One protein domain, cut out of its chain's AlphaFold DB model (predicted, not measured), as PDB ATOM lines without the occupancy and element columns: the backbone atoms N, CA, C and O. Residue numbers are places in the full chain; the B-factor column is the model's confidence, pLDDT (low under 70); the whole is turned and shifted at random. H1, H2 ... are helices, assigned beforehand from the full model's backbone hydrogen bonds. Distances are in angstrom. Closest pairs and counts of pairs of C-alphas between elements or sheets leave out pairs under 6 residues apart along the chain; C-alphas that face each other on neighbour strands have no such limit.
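Overview. This is residues 28 to 84 and 96 to 148 of the 149 residues of an uncharacterized protein of Cellulomonas soli (UniProt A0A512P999). Four long helices, H1, H2, H5 and H4 in order round the ring, stand side by side as an elongated bundle, each running opposite ways to its two neighbours. The short H3 packs on one side of it, by residues 29 to 33 of H1 and 72 to 74 of H2. The printed part has 110 residues with five named helices, H1 to H5 along the chain, and no named strand: all helix. It is compact, with a radius of gyration of the C-alphas of 13.5 A, and spans 44 by 25 by 20 A.

Along the chain. Find C-alpha 29 at (-14.357, -31.591, 15.555); from there H1, residues 29 to 49, runs 30.3 A. Next come H2, residues 52 to 75, 35.4 A, and H3, residues 77 to 80, 5.0 A. Past the cut, find C-alpha 96 at (-5.232, -57.772, 25.392), where H4, residues 96 to 120, begins its 36.2 A. H5, residues 124 to 146, runs 33.2 A to C-alpha 146 at (-12.653, -50.258, 36.757).

Arrangement. H1 and H2 form a helical hairpin at a shallow tilt of 20 degrees; look at the closest C-alphas, of Cys 47 and Gly 55, 4.3 A apart. H1 touches H3, closest at the C-alphas of Thr 30 and Val 79, 5.9 A. H2 and H3 touch only at the corner. H1 touches H4 at Ala 39 and Val 103, their closest C-alphas, 5.7 A. H2 touches H5 at a shallow tilt of 10 degrees, opposite ways, with the C-alphas of Ala 61 and Ala 140 closest at 4.0 A. H4 and H5 form another helical hairpin, closest at the C-alphas of Ile 118 and Val 127, 5.5 A. H1 and H5 are near each other; H2 and H4 are apart. Every O i to N i+4 pair is within hydrogen-bond range in H1, H4 and H5, and 18 of 20 in H2; H3 is too short for one.

Size, cuts and confidence. The C-alphas farthest apart are those of Pro 51 and Ala 122, 44.0 A. Residues 85 to 95 are not printed, and C-alphas 84 and 96 are 22.4 A apart across this cut. The links H1 to H2, H2 to H3 and H4 to H5 are tight. Look at the B-factor column: the mean pLDDT of the printed part is 94.9, and no printed residue is under 70.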
ATOM      1  N   THR A  28      -9.645 -30.758  16.510       94.06
ATOM      2  CA  THR A  28     -10.743 -30.326  15.649       94.06
ATOM      3  C   THR A  28     -11.950 -31.224  15.883       94.06
ATOM      4  O   THR A  28     -11.814 -32.350  16.361       94.06
ATOM      5  N   TRP A  29     -13.138 -30.779  15.472       94.62
ATOM      6  CA  TRP A  29     -14.357 -31.591  15.555       94.62
ATOM      7  C   TRP A  29     -14.230 -32.942  14.838       94.62
ATOM      8  O   TRP A  29     -14.654 -33.959  15.381       94.62
ATOM      9  N   THR A  30     -13.594 -32.965  13.663       93.19
ATOM     10  CA  THR A  30     -13.315 -34.188  12.889       93.19
ATOM     11  C   THR A  30     -12.293 -35.093  13.578       93.19
ATOM     12  O   THR A  30     -12.441 -36.316  13.584       93.19
ATOM     13  N   GLY A  31     -11.248 -34.509  14.172       94.12
ATOM     14  CA  GLY A  31     -10.253 -35.264  14.934       94.12
ATOM     15  C   GLY A  31     -10.854 -35.888  16.193       94.12
ATOM     16  O   GLY A  31     -10.673 -37.076  16.449       94.12
ATOM     17  N   LEU A  32     -11.627 -35.108  16.952       95.62
ATOM     18  CA  LEU A  32     -12.302 -35.563  18.163       95.62
ATOM     19  C   LEU A  32     -13.318 -36.672  17.865       95.62
ATOM     20  O   LEU A  32     -13.304 -37.701  18.536       95.62
ATOM     21  N   SER A  33     -14.157 -36.516  16.840       95.19
ATOM     22  CA  SER A  33     -15.123 -37.553  16.461       95.19
ATOM     23  C   SER A  33     -14.451 -38.855  16.020       95.19
ATOM     24  O   SER A  33     -14.923 -39.928  16.388       95.19
ATOM     25  N   ALA A  34     -13.325 -38.784  15.296       95.44
ATOM     26  CA  ALA A  34     -12.560 -39.969  14.903       95.44
ATOM     27  C   ALA A  34     -12.028 -40.725  16.128       95.44
ATOM     28  O   ALA A  34     -12.118 -41.949  16.187       95.44
ATOM     29  N   LEU A  35     -11.501 -39.997  17.119       96.50
ATOM     30  CA  LEU A  35     -11.018 -40.584  18.370       96.50
ATOM     31  C   LEU A  35     -12.160 -41.224  19.169       96.50
ATOM     32  O   LEU A  35     -11.996 -42.337  19.663       96.50
ATOM     33  N   LEU A  36     -13.312 -40.553  19.268       96.81
ATOM     34  CA  LEU A  36     -14.488 -41.062  19.981       96.81
ATOM     35  C   LEU A  36     -15.063 -42.325  19.324       96.81
ATOM     36  O   LEU A  36     -15.330 -43.299  20.028       96.81
ATOM     37  N   ASP A  37     -15.207 -42.344  17.995       96.12
ATOM     38  CA  ASP A  37     -15.684 -43.520  17.253       96.12
ATOM     39  C   ASP A  37     -14.715 -44.703  17.401       96.12
ATOM     40  O   ASP A  37     -15.126 -45.812  17.758       96.12
ATOM     41  N   ALA A  38     -13.411 -44.457  17.217       96.56
ATOM     42  CA  ALA A  38     -12.377 -45.472  17.385       96.56
ATOM     43  C   ALA A  38     -12.373 -46.049  18.810       96.56
ATOM     44  O   ALA A  38     -12.379 -47.270  18.979       96.56
ATOM     45  N   ALA A  39     -12.408 -45.183  19.829       97.38
ATOM     46  CA  ALA A  39     -12.408 -45.583  21.231       97.38
ATOM     47  C   ALA A  39     -13.681 -46.352  21.600       97.38
ATOM     48  O   ALA A  39     -13.585 -47.408  22.225       97.38
ATOM     49  N   SER A  40     -14.863 -45.875  21.193       97.31
ATOM     50  CA  SER A  40     -16.140 -46.550  21.466       97.31
ATOM     51  C   SER A  40     -16.155 -47.952  20.857       97.31
ATOM     52  O   SER A  40     -16.428 -48.937  21.548       97.31
ATOM     53  N   HIS A  41     -15.767 -48.071  19.582       96.06
ATOM     54  CA  HIS A  41     -15.757 -49.355  18.891       96.06
ATOM     55  C   HIS A  41     -14.718 -50.329  19.464       96.06
ATOM     56  O   HIS A  41     -15.019 -51.511  19.658       96.06
ATOM     57  N   ALA A  42     -13.509 -49.850  19.765       95.88
ATOM     58  CA  ALA A  42     -12.456 -50.667  20.365       95.88
ATOM     59  C   ALA A  42     -12.848 -51.145  21.772       95.88
ATOM     60  O   ALA A  42     -12.709 -52.325  22.085       95.88
ATOM     61  N   THR A  43     -13.435 -50.265  22.586       96.94
ATOM     62  CA  THR A  43     -13.922 -50.602  23.932       96.94
ATOM     63  C   THR A  43     -15.036 -51.646  23.882       96.94
ATOM     64  O   THR A  43     -14.990 -52.632  24.617       96.94
ATOM     65  N   LEU A  44     -16.003 -51.497  22.970       95.69
ATOM     66  CA  LEU A  44     -17.046 -52.502  22.765       95.69
ATOM     67  C   LEU A  44     -16.461 -53.842  22.295       95.69
ATOM     68  O   LEU A  44     -16.911 -54.904  22.715       95.69
ATOM     69  N   THR A  45     -15.431 -53.811  21.451       94.38
ATOM     70  CA  THR A  45     -14.760 -55.034  20.994       94.38
ATOM     71  C   THR A  45     -14.023 -55.730  22.142       94.38
ATOM     72  O   THR A  45     -14.130 -56.948  22.278       94.38
ATOM     73  N   LEU A  46     -13.354 -54.976  23.023       92.88
ATOM     74  CA  LEU A  46     -12.764 -55.513  24.254       92.88
ATOM     75  C   LEU A  46     -13.826 -56.089  25.196       92.88
ATOM     76  O   LEU A  46     -13.615 -57.161  25.754       92.88
ATOM     77  N   CYS A  47     -14.981 -55.427  25.337       94.31
ATOM     78  CA  CYS A  47     -16.102 -55.925  26.137       94.31
ATOM     79  C   CYS A  47     -16.517 -57.343  25.720       94.31
ATOM     80  O   CYS A  47     -16.760 -58.185  26.581       94.31
ATOM     81  N   LEU A  48     -16.566 -57.618  24.413       91.12
ATOM     82  CA  LEU A  48     -16.942 -58.933  23.885       91.12
ATOM     83  C   LEU A  48     -15.874 -60.009  24.126       91.12
ATOM     84  O   LEU A  48     -16.198 -61.197  24.125       91.12
ATOM     85  N   ALA A  49     -14.617 -59.608  24.319       88.69
ATOM     86  CA  ALA A  49     -13.499 -60.505  24.600       88.69
ATOM     87  C   ALA A  49     -13.231 -60.700  26.107       88.69
ATOM     88  O   ALA A  49     -12.482 -61.604  26.483       88.69
ATOM     89  N   ALA A  50     -13.820 -59.868  26.969       87.25
ATOM     90  CA  ALA A  50     -13.547 -59.842  28.402       87.25
ATOM     91  C   ALA A  50     -14.407 -60.843  29.212       87.25
ATOM     92  O   ALA A  50     -15.518 -61.198  28.810       87.25
ATOM     93  N   PRO A  51     -13.945 -61.270  30.406       85.62
ATOM     94  CA  PRO A  51     -14.793 -61.950  31.385       85.62
ATOM     95  C   PRO A  51     -16.008 -61.093  31.776       85.62
ATOM     96  O   PRO A  51     -15.910 -59.871  31.822       85.62
ATOM     97  N   LEU A  52     -17.132 -61.729  32.139       79.00
ATOM     98  CA  LEU A  52     -18.425 -61.057  32.371       79.00
ATOM     99  C   LEU A  52     -18.361 -59.809  33.273       79.00
ATOM    100  O   LEU A  52     -19.010 -58.822  32.954       79.00
ATOM    101  N   GLY A  53     -17.593 -59.838  34.370       82.31
ATOM    102  CA  GLY A  53     -17.463 -58.690  35.281       82.31
ATOM    103  C   GLY A  53     -16.828 -57.469  34.607       82.31
ATOM    104  O   GLY A  53     -17.452 -56.416  34.536       82.31
ATOM    105  N   ALA A  54     -15.637 -57.643  34.032       89.56
ATOM    106  CA  ALA A  54     -14.939 -56.593  33.287       89.56
ATOM    107  C   ALA A  54     -15.702 -56.164  32.020       89.56
ATOM    108  O   ALA A  54     -15.667 -55.000  31.630       89.56
ATOM    109  N   GLY A  55     -16.433 -57.089  31.389       91.50
ATOM    110  CA  GLY A  55     -17.256 -56.801  30.216       91.50
ATOM    111  C   GLY A  55     -18.363 -55.777  30.486       91.50
ATOM    112  O   GLY A  55     -18.622 -54.939  29.630       91.50
ATOM    113  N   VAL A  56     -18.987 -55.794  31.670       94.62
ATOM    114  CA  VAL A  56     -20.040 -54.821  32.022       94.62
ATOM    115  C   VAL A  56     -19.482 -53.399  32.100       94.62
ATOM    116  O   VAL A  56     -20.046 -52.494  31.489       94.62
ATOM    117  N   ASP A  57     -18.359 -53.213  32.789       96.56
ATOM    118  CA  ASP A  57     -17.717 -51.901  32.916       96.56
ATOM    119  C   ASP A  57     -17.223 -51.386  31.547       96.56
ATOM    120  O   ASP A  57     -17.448 -50.231  31.187       96.56
ATOM    121  N   LEU A  58     -16.663 -52.265  30.703       97.12
ATOM    122  CA  LEU A  58     -16.301 -51.911  29.323       97.12
ATOM    123  C   LEU A  58     -17.525 -51.526  28.477       97.12
ATOM    124  O   LEU A  58     -17.444 -50.606  27.665       97.12
ATOM    125  N   ALA A  59     -18.674 -52.181  28.659       97.12
ATOM    126  CA  ALA A  59     -19.898 -51.804  27.957       97.12
ATOM    127  C   ALA A  59     -20.365 -50.394  28.352       97.12
ATOM    128  O   ALA A  59     -20.716 -49.602  27.476       97.12
ATOM    129  N   PHE A  60     -20.324 -50.048  29.643       97.44
ATOM    130  CA  PHE A  60     -20.654 -48.696  30.105       97.44
ATOM    131  C   PHE A  60     -19.674 -47.646  29.578       97.44
ATOM    132  O   PHE A  60     -20.111 -46.591  29.114       97.44
ATOM    133  N   ALA A  61     -18.375 -47.955  29.551       98.19
ATOM    134  CA  ALA A  61     -17.377 -47.092  28.926       98.19
ATOM    135  C   ALA A  61     -17.683 -46.850  27.435       98.19
ATOM    136  O   ALA A  61     -17.693 -45.706  26.976       98.19
ATOM    137  N   ALA A  62     -18.002 -47.907  26.680       97.94
ATOM    138  CA  ALA A  62     -18.337 -47.807  25.259       97.94
ATOM    139  C   ALA A  62     -19.605 -46.973  25.001       97.94
ATOM    140  O   ALA A  62     -19.628 -46.183  24.051       97.94
ATOM    141  N   ILE A  63     -20.632 -47.115  25.850       98.44
ATOM    142  CA  ILE A  63     -21.868 -46.318  25.793       98.44
ATOM    143  C   ILE A  63     -21.562 -44.838  26.022       98.44
ATOM    144  O   ILE A  63     -21.970 -44.008  25.215       98.44
ATOM    145  N   ALA A  64     -20.804 -44.502  27.071       98.56
ATOM    146  CA  ALA A  64     -20.448 -43.116  27.364       98.56
ATOM    147  C   ALA A  64     -19.693 -42.458  26.193       98.56
ATOM    148  O   ALA A  64     -19.958 -41.303  25.852       98.56
ATOM    149  N   LEU A  65     -18.811 -43.205  25.519       98.44
ATOM    150  CA  LEU A  65     -18.110 -42.740  24.317       98.44
ATOM    151  C   LEU A  65     -19.043 -42.551  23.116       98.44
ATOM    152  O   LEU A  65     -18.910 -41.563  22.397       98.44
ATOM    153  N   GLY A  66     -19.998 -43.464  22.917       97.31
ATOM    154  CA  GLY A  66     -21.016 -43.332  21.874       97.31
ATOM    155  C   GLY A  66     -21.886 -42.093  22.083       97.31
ATOM    156  O   GLY A  66     -22.064 -41.297  21.168       97.31
ATOM    157  N   GLU A  67     -22.334 -41.852  23.315       98.12
ATOM    158  CA  GLU A  67     -23.094 -40.645  23.641       98.12
ATOM    159  C   GLU A  67     -22.268 -39.359  23.474       98.12
ATOM    160  O   GLU A  67     -22.808 -38.313  23.114       98.12
ATOM    161  N   ALA A  68     -20.961 -39.402  23.751       98.00
ATOM    162  CA  ALA A  68     -20.071 -38.269  23.506       98.00
ATOM    163  C   ALA A  68     -19.967 -37.956  22.004       98.00
ATOM    164  O   ALA A  68     -20.008 -36.788  21.614       98.00
ATOM    165  N   LEU A  69     -19.880 -38.990  21.162       96.94
ATOM    166  CA  LEU A  69     -19.894 -38.842  19.708       96.94
ATOM    167  C   LEU A  69     -21.230 -38.274  19.212       96.94
ATOM    168  O   LEU A  69     -21.229 -37.359  18.389       96.94
ATOM    169  N   ASP A  70     -22.354 -38.757  19.746       96.81
ATOM    170  CA  ASP A  70     -23.690 -38.267  19.391       96.81
ATOM    171  C   ASP A  70     -23.855 -36.773  19.709       96.81
ATOM    172  O   ASP A  70     -24.385 -36.019  18.891       96.81
ATOM    173  N   GLU A  71     -23.353 -36.310  20.856       96.38
ATOM    174  CA  GLU A  71     -23.372 -34.886  21.222       96.38
ATOM    175  C   GLU A  71     -22.597 -34.021  20.221       96.38
ATOM    176  O   GLU A  71     -23.085 -32.960  19.818       96.38
ATOM    177  N   ALA A  72     -21.424 -34.482  19.775       94.69
ATOM    178  CA  ALA A  72     -20.632 -33.790  18.758       94.69
ATOM    179  C   ALA A  72     -21.330 -33.804  17.382       94.69
ATOM    180  O   ALA A  72     -21.382 -32.780  16.695       94.69
ATOM    181  N   ALA A  73     -21.925 -34.938  16.996       94.94
ATOM    182  CA  ALA A  73     -22.668 -35.103  15.744       94.94
ATOM    183  C   ALA A  73     -23.969 -34.285  15.696       94.94
ATOM    184  O   ALA A  73     -24.479 -33.963  14.615       94.94
ATOM    185  N   TRP A  74     -24.536 -33.953  16.858       93.50
ATOM    186  CA  TRP A  74     -25.694 -33.068  16.958       93.50
ATOM    187  C   TRP A  74     -25.356 -31.626  16.595       93.50
ATOM    188  O   TRP A  74     -26.178 -30.959  15.970       93.50
ATOM    189  N   LEU A  75     -24.167 -31.157  16.974       93.31
ATOM    190  CA  LEU A  75     -23.754 -29.774  16.754       93.31
ATOM    191  C   LEU A  75     -23.093 -29.565  15.382       93.31
ATOM    192  O   LEU A  75     -23.319 -28.534  14.752       93.31
ATOM    193  N   HIS A  76     -22.326 -30.544  14.884       89.50
ATOM    194  CA  HIS A  76     -21.561 -30.409  13.641       89.50
ATOM    195  C   HIS A  76     -21.946 -31.460  12.595       89.50
ATOM    196  O   HIS A  76     -21.635 -32.643  12.721       89.50
ATOM    197  N   GLU A  77     -22.537 -31.015  11.483       88.25
ATOM    198  CA  GLU A  77     -22.935 -31.900  10.375       88.25
ATOM    199  C   GLU A  77     -21.744 -32.654   9.756       88.25
ATOM    200  O   GLU A  77     -21.873 -33.805   9.346       88.25
ATOM    201  N   GLN A  78     -20.556 -32.044   9.748       88.19
ATOM    202  CA  GLN A  78     -19.330 -32.694   9.273       88.19
ATOM    203  C   GLN A  78     -18.982 -33.947  10.088       88.19
ATOM    204  O   GLN A  78     -18.510 -34.926   9.516       88.19
ATOM    205  N   VAL A  79     -19.265 -33.945  11.397       90.38
ATOM    206  CA  VAL A  79     -19.078 -35.117  12.264       90.38
ATOM    207  C   VAL A  79     -20.061 -36.222  11.882       90.38
ATOM    208  O   VAL A  79     -19.669 -37.379  11.768       90.38
ATOM    209  N   ARG A  80     -21.325 -35.873  11.609       88.25
ATOM    210  CA  ARG A  80     -22.373 -36.829  11.212       88.25
ATOM    211  C   ARG A  80     -22.048 -37.564   9.907       88.25
ATOM    212  O   ARG A  80     -22.429 -38.719   9.743       88.25
ATOM    213  N   GLN A  81     -21.374 -36.894   8.974       89.81
ATOM    214  CA  GLN A  81     -21.039 -37.440   7.652       89.81
ATOM    215  C   GLN A  81     -19.693 -38.173   7.613       89.81
ATOM    216  O   GLN A  81     -19.316 -38.723   6.575       89.81
ATOM    217  N   GLN A  82     -18.952 -38.167   8.719       89.00
ATOM    218  CA  GLN A  82     -17.614 -38.726   8.770       89.00
ATOM    219  C   GLN A  82     -17.646 -40.258   8.660       89.00
ATOM    220  O   GLN A  82     -18.483 -40.909   9.292       89.00
ATOM    221  N   PRO A  83     -16.748 -40.874   7.867       89.44
ATOM    222  CA  PRO A  83     -16.651 -42.325   7.823       89.44
ATOM    223  C   PRO A  83     -16.163 -42.886   9.172       89.44
ATOM    224  O   PRO A  83     -15.377 -42.224   9.853       89.44
ATOM    225  N   PRO A  84     -16.557 -44.122   9.533       89.00
ATOM    226  CA  PRO A  84     -16.097 -44.762  10.764       89.00
ATOM    227  C   PRO A  84     -14.569 -44.900  10.825       89.00
ATOM    228  O   PRO A  84     -13.941 -45.350   9.864       89.00
ATOM    229  N   LEU A  96      -4.175 -58.560  24.765       88.00
ATOM    230  CA  LEU A  96      -5.232 -57.772  25.392       88.00
ATOM    231  C   LEU A  96      -4.671 -56.565  26.148       88.00
ATOM    232  O   LEU A  96      -5.338 -55.534  26.172       88.00
ATOM    233  N   ASP A  97      -3.463 -56.647  26.704       89.88
ATOM    234  CA  ASP A  97      -2.844 -55.524  27.409       89.88
ATOM    235  C   ASP A  97      -2.406 -54.445  26.412       89.88
ATOM    236  O   ASP A  97      -2.686 -53.263  26.621       89.88
ATOM    237  N   GLU A  98      -1.820 -54.839  25.272       90.88
ATOM    238  CA  GLU A  98      -1.531 -53.910  24.168       90.88
ATOM    239  C   GLU A  98      -2.823 -53.242  23.664       90.88
ATOM    240  O   GLU A  98      -2.875 -52.026  23.465       90.88
ATOM    241  N   SER A  99      -3.891 -54.023  23.500       92.94
ATOM    242  CA  SER A  99      -5.183 -53.530  23.012       92.94
ATOM    243  C   SER A  99      -5.846 -52.565  23.999       92.94
ATOM    244  O   SER A  99      -6.385 -51.536  23.588       92.94
ATOM    245  N   ARG A 100      -5.770 -52.852  25.306       93.69
ATOM    246  CA  ARG A 100      -6.234 -51.940  26.360       93.69
ATOM    247  C   ARG A 100      -5.429 -50.647  26.362       93.69
ATOM    248  O   ARG A 100      -6.025 -49.575  26.401       93.69
ATOM    249  N   HIS A 101      -4.106 -50.739  26.242       94.62
ATOM    250  CA  HIS A 101      -3.238 -49.567  26.194       94.62
ATOM    251  C   HIS A 101      -3.592 -48.627  25.033       94.62
ATOM    252  O   HIS A 101      -3.627 -47.410  25.205       94.62
ATOM    253  N   VAL A 102      -3.927 -49.173  23.860       95.62
ATOM    254  CA  VAL A 102      -4.399 -48.369  22.722       95.62
ATOM    255  C   VAL A 102      -5.666 -47.582  23.071       95.62
ATOM    256  O   VAL A 102      -5.760 -46.398  22.752       95.62
ATOM    257  N   VAL A 103      -6.636 -48.201  23.748       96.44
ATOM    258  CA  VAL A 103      -7.866 -47.506  24.162       96.44
ATOM    259  C   VAL A 103      -7.570 -46.416  25.196       96.44
ATOM    260  O   VAL A 103      -8.096 -45.311  25.072       96.44
ATOM    261  N   GLU A 104      -6.679 -46.667  26.156       97.06
ATOM    262  CA  GLU A 104      -6.236 -45.661  27.137       97.06
ATOM    263  C   GLU A 104      -5.603 -44.439  26.455       97.06
ATOM    264  O   GLU A 104      -5.886 -43.295  26.826       97.06
ATOM    265  N   GLN A 105      -4.790 -44.663  25.420       97.06
ATOM    266  CA  GLN A 105      -4.208 -43.585  24.621       97.06
ATOM    267  C   GLN A 105      -5.283 -42.785  23.878       97.06
ATOM    268  O   GLN A 105      -5.257 -41.557  23.917       97.06
ATOM    269  N   LEU A 106      -6.255 -43.451  23.246       97.25
ATOM    270  CA  LEU A 106      -7.354 -42.772  22.550       97.25
ATOM    271  C   LEU A 106      -8.193 -41.912  23.507       97.25
ATOM    272  O   LEU A 106      -8.481 -40.759  23.191       97.25
ATOM    273  N   LEU A 107      -8.532 -42.439  24.689       97.75
ATOM    274  CA  LEU A 107      -9.265 -41.716  25.733       97.75
ATOM    275  C   LEU A 107      -8.502 -40.481  26.221       97.75
ATOM    276  O   LEU A 107      -9.072 -39.392  26.338       97.75
ATOM    277  N   THR A 108      -7.204 -40.644  26.477       97.38
ATOM    278  CA  THR A 108      -6.331 -39.562  26.941       97.38
ATOM    279  C   THR A 108      -6.238 -38.454  25.896       97.38
ATOM    280  O   THR A 108      -6.436 -37.281  26.216       97.38
ATOM    281  N   THR A 109      -6.008 -38.817  24.634       97.75
ATOM    282  CA  THR A 109      -5.912 -37.857  23.531       97.75
ATOM    283  C   THR A 109      -7.244 -37.154  23.275       97.75
ATOM    284  O   THR A 109      -7.268 -35.932  23.157       97.75
ATOM    285  N   ALA A 110      -8.371 -37.876  23.268       97.75
ATOM    286  CA  ALA A 110      -9.699 -37.276  23.111       97.75
ATOM    287  C   ALA A 110     -10.018 -36.279  24.236       97.75
ATOM    288  O   ALA A 110     -10.562 -35.203  23.985       97.75
ATOM    289  N   THR A 111      -9.628 -36.602  25.473       98.25
ATOM    290  CA  THR A 111      -9.771 -35.702  26.625       98.25
ATOM    291  C   THR A 111      -8.924 -34.444  26.449       98.25
ATOM    292  O   THR A 111      -9.440 -33.338  26.604       98.25
ATOM    293  N   ALA A 112      -7.653 -34.593  26.062       97.25
ATOM    294  CA  ALA A 112      -6.765 -33.464  25.800       97.25
ATOM    295  C   ALA A 112      -7.299 -32.563  24.673       97.25
ATOM    296  O   ALA A 112      -7.343 -31.346  24.833       97.25
ATOM    297  N   HIS A 113      -7.775 -33.149  23.570       97.31
ATOM    298  CA  HIS A 113      -8.381 -32.399  22.468       97.31
ATOM    299  C   HIS A 113      -9.628 -31.650  22.917       97.31
ATOM    300  O   HIS A 113      -9.776 -30.477  22.604       97.31
ATOM    301  N   THR A 114     -10.500 -32.304  23.686       97.81
ATOM    302  CA  THR A 114     -11.724 -31.671  24.183       97.81
ATOM    303  C   THR A 114     -11.399 -30.451  25.043       97.81
ATOM    304  O   THR A 114     -12.040 -29.419  24.889       97.81
ATOM    305  N   LEU A 115     -10.389 -30.538  25.914       97.75
ATOM    306  CA  LEU A 115      -9.951 -29.410  26.742       97.75
ATOM    307  C   LEU A 115      -9.394 -28.254  25.900       97.75
ATOM    308  O   LEU A 115      -9.813 -27.119  26.097       97.75
ATOM    309  N   LEU A 116      -8.526 -28.544  24.926       96.94
ATOM    310  CA  LEU A 116      -8.001 -27.524  24.009       96.94
ATOM    311  C   LEU A 116      -9.125 -26.848  23.211       96.94
ATOM    312  O   LEU A 116      -9.165 -25.628  23.096       96.94
ATOM    313  N   MET A 117     -10.086 -27.631  22.721       96.88
ATOM    314  CA  MET A 117     -11.235 -27.106  21.986       96.88
ATOM    315  C   MET A 117     -12.166 -26.264  22.865       96.88
ATOM    316  O   MET A 117     -12.814 -25.363  22.347       96.88
ATOM    317  N   ILE A 118     -12.265 -26.539  24.174       97.31
ATOM    318  CA  ILE A 118     -13.044 -25.705  25.106       97.31
ATOM    319  C   ILE A 118     -12.412 -24.320  25.222       97.31
ATOM    320  O   ILE A 118     -13.135 -23.325  25.182       97.31
ATOM    321  N   ASP A 119     -11.085 -24.262  25.346       95.56
ATOM    322  CA  ASP A 119     -10.345 -23.001  25.451       95.56
ATOM    323  C   ASP A 119     -10.449 -22.163  24.163       95.56
ATOM    324  O   ASP A 119     -10.430 -20.932  24.217       95.56
ATOM    325  N   GLU A 120     -10.601 -22.823  23.011       95.19
ATOM    326  CA  GLU A 120     -10.700 -22.199  21.684       95.19
ATOM    327  C   GLU A 120     -12.142 -22.025  21.169       95.19
ATOM    328  O   GLU A 120     -12.350 -21.475  20.085       95.19
ATOM    329  N   ALA A 121     -13.150 -22.475  21.924       95.00
ATOM    330  CA  ALA A 121     -14.544 -22.464  21.490       95.00
ATOM    331  C   ALA A 121     -15.041 -21.039  21.198       95.00
ATOM    332  O   ALA A 121     -14.911 -20.123  22.013       95.00
ATOM    333  N   ALA A 122     -15.672 -20.853  20.038       92.88
ATOM    334  CA  ALA A 122     -16.123 -19.542  19.579       92.88
ATOM    335  C   ALA A 122     -17.499 -19.165  20.147       92.88
ATOM    336  O   ALA A 122     -17.861 -17.984  20.168       92.88
ATOM    337  N   THR A 123     -18.281 -20.158  20.585       96.62
ATOM    338  CA  THR A 123     -19.669 -19.967  21.021       96.62
ATOM    339  C   THR A 123     -19.977 -20.639  22.365       96.62
ATOM    340  O   THR A 123     -19.403 -21.682  22.693       96.62
ATOM    341  N   PRO A 124     -20.923 -20.095  23.157       96.69
ATOM    342  CA  PRO A 124     -21.412 -20.756  24.368       96.69
ATOM    343  C   PRO A 124     -21.989 -22.154  24.108       96.69
ATOM    344  O   PRO A 124     -21.873 -23.039  24.956       96.69
ATOM    345  N   GLU A 125     -22.605 -22.365  22.947       96.69
ATOM    346  CA  GLU A 125     -23.150 -23.651  22.521       96.69
ATOM    347  C   GLU A 125     -22.048 -24.704  22.338       96.69
ATOM    348  O   GLU A 125     -22.207 -25.833  22.814       96.69
ATOM    349  N   GLU A 126     -20.922 -24.334  21.721       96.69
ATOM    350  CA  GLU A 126     -19.739 -25.195  21.593       96.69
ATOM    351  C   GLU A 126     -19.138 -25.520  22.962       96.69
ATOM    352  O   GLU A 126     -18.918 -26.695  23.256       96.69
ATOM    353  N   VAL A 127     -18.967 -24.525  23.843       97.81
ATOM    354  CA  VAL A 127     -18.484 -24.753  25.220       97.81
ATOM    355  C   VAL A 127     -19.403 -25.727  25.962       97.81
ATOM    356  O   VAL A 127     -18.941 -26.668  26.612       97.81
ATOM    357  N   ALA A 128     -20.721 -25.545  25.855       97.88
ATOM    358  CA  ALA A 128     -21.689 -26.422  26.498       97.88
ATOM    359  C   ALA A 128     -21.667 -27.845  25.911       97.88
ATOM    360  O   ALA A 128     -21.817 -28.810  26.664       97.88
ATOM    361  N   CYS A 129     -21.503 -27.987  24.592       97.81
ATOM    362  CA  CYS A 129     -21.348 -29.278  23.920       97.81
ATOM    363  C   CYS A 129     -20.072 -29.986  24.387       97.81
ATOM    364  O   CYS A 129     -20.150 -31.093  24.920       97.81
ATOM    365  N   LEU A 130     -18.921 -29.321  24.303       98.12
ATOM    366  CA  LEU A 130     -17.634 -29.879  24.708       98.12
ATOM    367  C   LEU A 130     -17.587 -30.200  26.205       98.12
ATOM    368  O   LEU A 130     -17.036 -31.225  26.588       98.12
ATOM    369  N   GLY A 131     -18.244 -29.414  27.061       98.31
ATOM    370  CA  GLY A 131     -18.399 -29.749  28.480       98.31
ATOM    371  C   GLY A 131     -19.196 -31.042  28.714       98.31
ATOM    372  O   GLY A 131     -18.881 -31.821  29.618       98.31
ATOM    373  N   ARG A 132     -20.215 -31.318  27.886       98.44
ATOM    374  CA  ARG A 132     -20.963 -32.588  27.922       98.44
ATOM    375  C   ARG A 132     -20.152 -33.756  27.359       98.44
ATOM    376  O   ARG A 132     -20.262 -34.854  27.905       98.44
ATOM    377  N   VAL A 133     -19.352 -33.523  26.319       98.50
ATOM    378  CA  VAL A 133     -18.402 -34.501  25.764       98.50
ATOM    379  C   VAL A 133     -17.336 -34.856  26.800       98.50
ATOM    380  O   VAL A 133     -17.152 -36.029  27.108       98.50
ATOM    381  N   LEU A 134     -16.711 -33.855  27.427       98.69
ATOM    382  CA  LEU A 134     -15.684 -34.034  28.450       98.69
ATOM    383  C   LEU A 134     -16.200 -34.853  29.631       98.69
ATOM    384  O   LEU A 134     -15.552 -35.807  30.050       98.69
ATOM    385  N   ARG A 135     -17.390 -34.526  30.150       98.62
ATOM    386  CA  ARG A 135     -17.989 -35.292  31.253       98.62
ATOM    387  C   ARG A 135     -18.131 -36.774  30.900       98.62
ATOM    388  O   ARG A 135     -17.845 -37.621  31.737       98.62
ATOM    389  N   ARG A 136     -18.551 -37.086  29.672       98.56
ATOM    390  CA  ARG A 136     -18.707 -38.468  29.204       98.56
ATOM    391  C   ARG A 136     -17.376 -39.174  28.983       98.56
ATOM    392  O   ARG A 136     -17.280 -40.348  29.310       98.56
ATOM    393  N   LEU A 137     -16.354 -38.467  28.501       98.50
ATOM    394  CA  LEU A 137     -14.987 -38.988  28.420       98.50
ATOM    395  C   LEU A 137     -14.434 -39.355  29.800       98.50
ATOM    396  O   LEU A 137     -13.845 -40.421  29.952       98.50
ATOM    397  N   LEU A 138     -14.669 -38.513  30.811       98.31
ATOM    398  CA  LEU A 138     -14.263 -38.801  32.189       98.31
ATOM    399  C   LEU A 138     -14.992 -40.030  32.740       98.31
ATOM    400  O   LEU A 138     -14.337 -40.940  33.239       98.31
ATOM    401  N   THR A 139     -16.317 -40.109  32.567       98.12
ATOM    402  CA  THR A 139     -17.085 -41.311  32.925       98.12
ATOM    403  C   THR A 139     -16.544 -42.543  32.199       98.12
ATOM    404  O   THR A 139     -16.257 -43.544  32.841       98.12
ATOM    405  N   ALA A 140     -16.325 -42.472  30.885       98.31
ATOM    406  CA  ALA A 140     -15.770 -43.585  30.122       98.31
ATOM    407  C   ALA A 140     -14.394 -44.024  30.642       98.31
ATOM    408  O   ALA A 140     -14.142 -45.221  30.745       98.31
ATOM    409  N   GLY A 141     -13.522 -43.076  30.996       98.00
ATOM    410  CA  GLY A 141     -12.211 -43.359  31.575       98.00
ATOM    411  C   GLY A 141     -12.292 -44.057  32.934       98.00
ATOM    412  O   GLY A 141     -11.557 -45.013  33.172       98.00
ATOM    413  N   GLU A 142     -13.210 -43.631  33.803       97.88
ATOM    414  CA  GLU A 142     -13.456 -44.272  35.101       97.88
ATOM    415  C   GLU A 142     -13.962 -45.710  34.930       97.88
ATOM    416  O   GLU A 142     -13.391 -46.636  35.506       97.88
ATOM    417  N   GLU A 143     -14.988 -45.914  34.099       97.50
ATOM    418  CA  GLU A 143     -15.532 -47.237  33.771       97.50
ATOM    419  C   GLU A 143     -14.454 -48.156  33.172       97.50
ATOM    420  O   GLU A 143     -14.267 -49.295  33.605       97.50
ATOM    421  N   PHE A 144     -13.675 -47.642  32.218       97.25
ATOM    422  CA  PHE A 144     -12.608 -48.395  31.563       97.25
ATOM    423  C   PHE A 144     -11.501 -48.816  32.542       97.25
ATOM    424  O   PHE A 144     -10.975 -49.930  32.453       97.25
ATOM    425  N   ALA A 145     -11.155 -47.944  33.494       95.81
ATOM    426  CA  ALA A 145     -10.191 -48.248  34.543       95.81
ATOM    427  C   ALA A 145     -10.726 -49.292  35.536       95.81
ATOM    428  O   ALA A 145      -9.970 -50.170  35.950       95.81
ATOM    429  N   ARG A 146     -12.022 -49.249  35.883       94.12
ATOM    430  CA  ARG A 146     -12.653 -50.258  36.757       94.12
ATOM    431  C   ARG A 146     -12.627 -51.657  36.148       94.12
ATOM    432  O   ARG A 146     -12.361 -52.610  36.869       94.12
ATOM    433  N   ALA A 147     -12.763 -51.770  34.827       91.50
ATOM    434  CA  ALA A 147     -12.640 -53.047  34.123       91.50
ATOM    435  C   ALA A 147     -11.235 -53.691  34.197       91.50
ATOM    436  O   ALA A 147     -11.076 -54.846  33.800       91.50
ATOM    437  N   ALA A 148     -10.214 -52.945  34.638       79.31
ATOM    438  CA  ALA A 148      -8.838 -53.421  34.805       79.31
ATOM    439  C   ALA A 148      -8.539 -53.991  36.202       79.31
ATOM    440  O   ALA A 148      -7.471 -54.578  36.389       79.31
TER     441      ALA A 148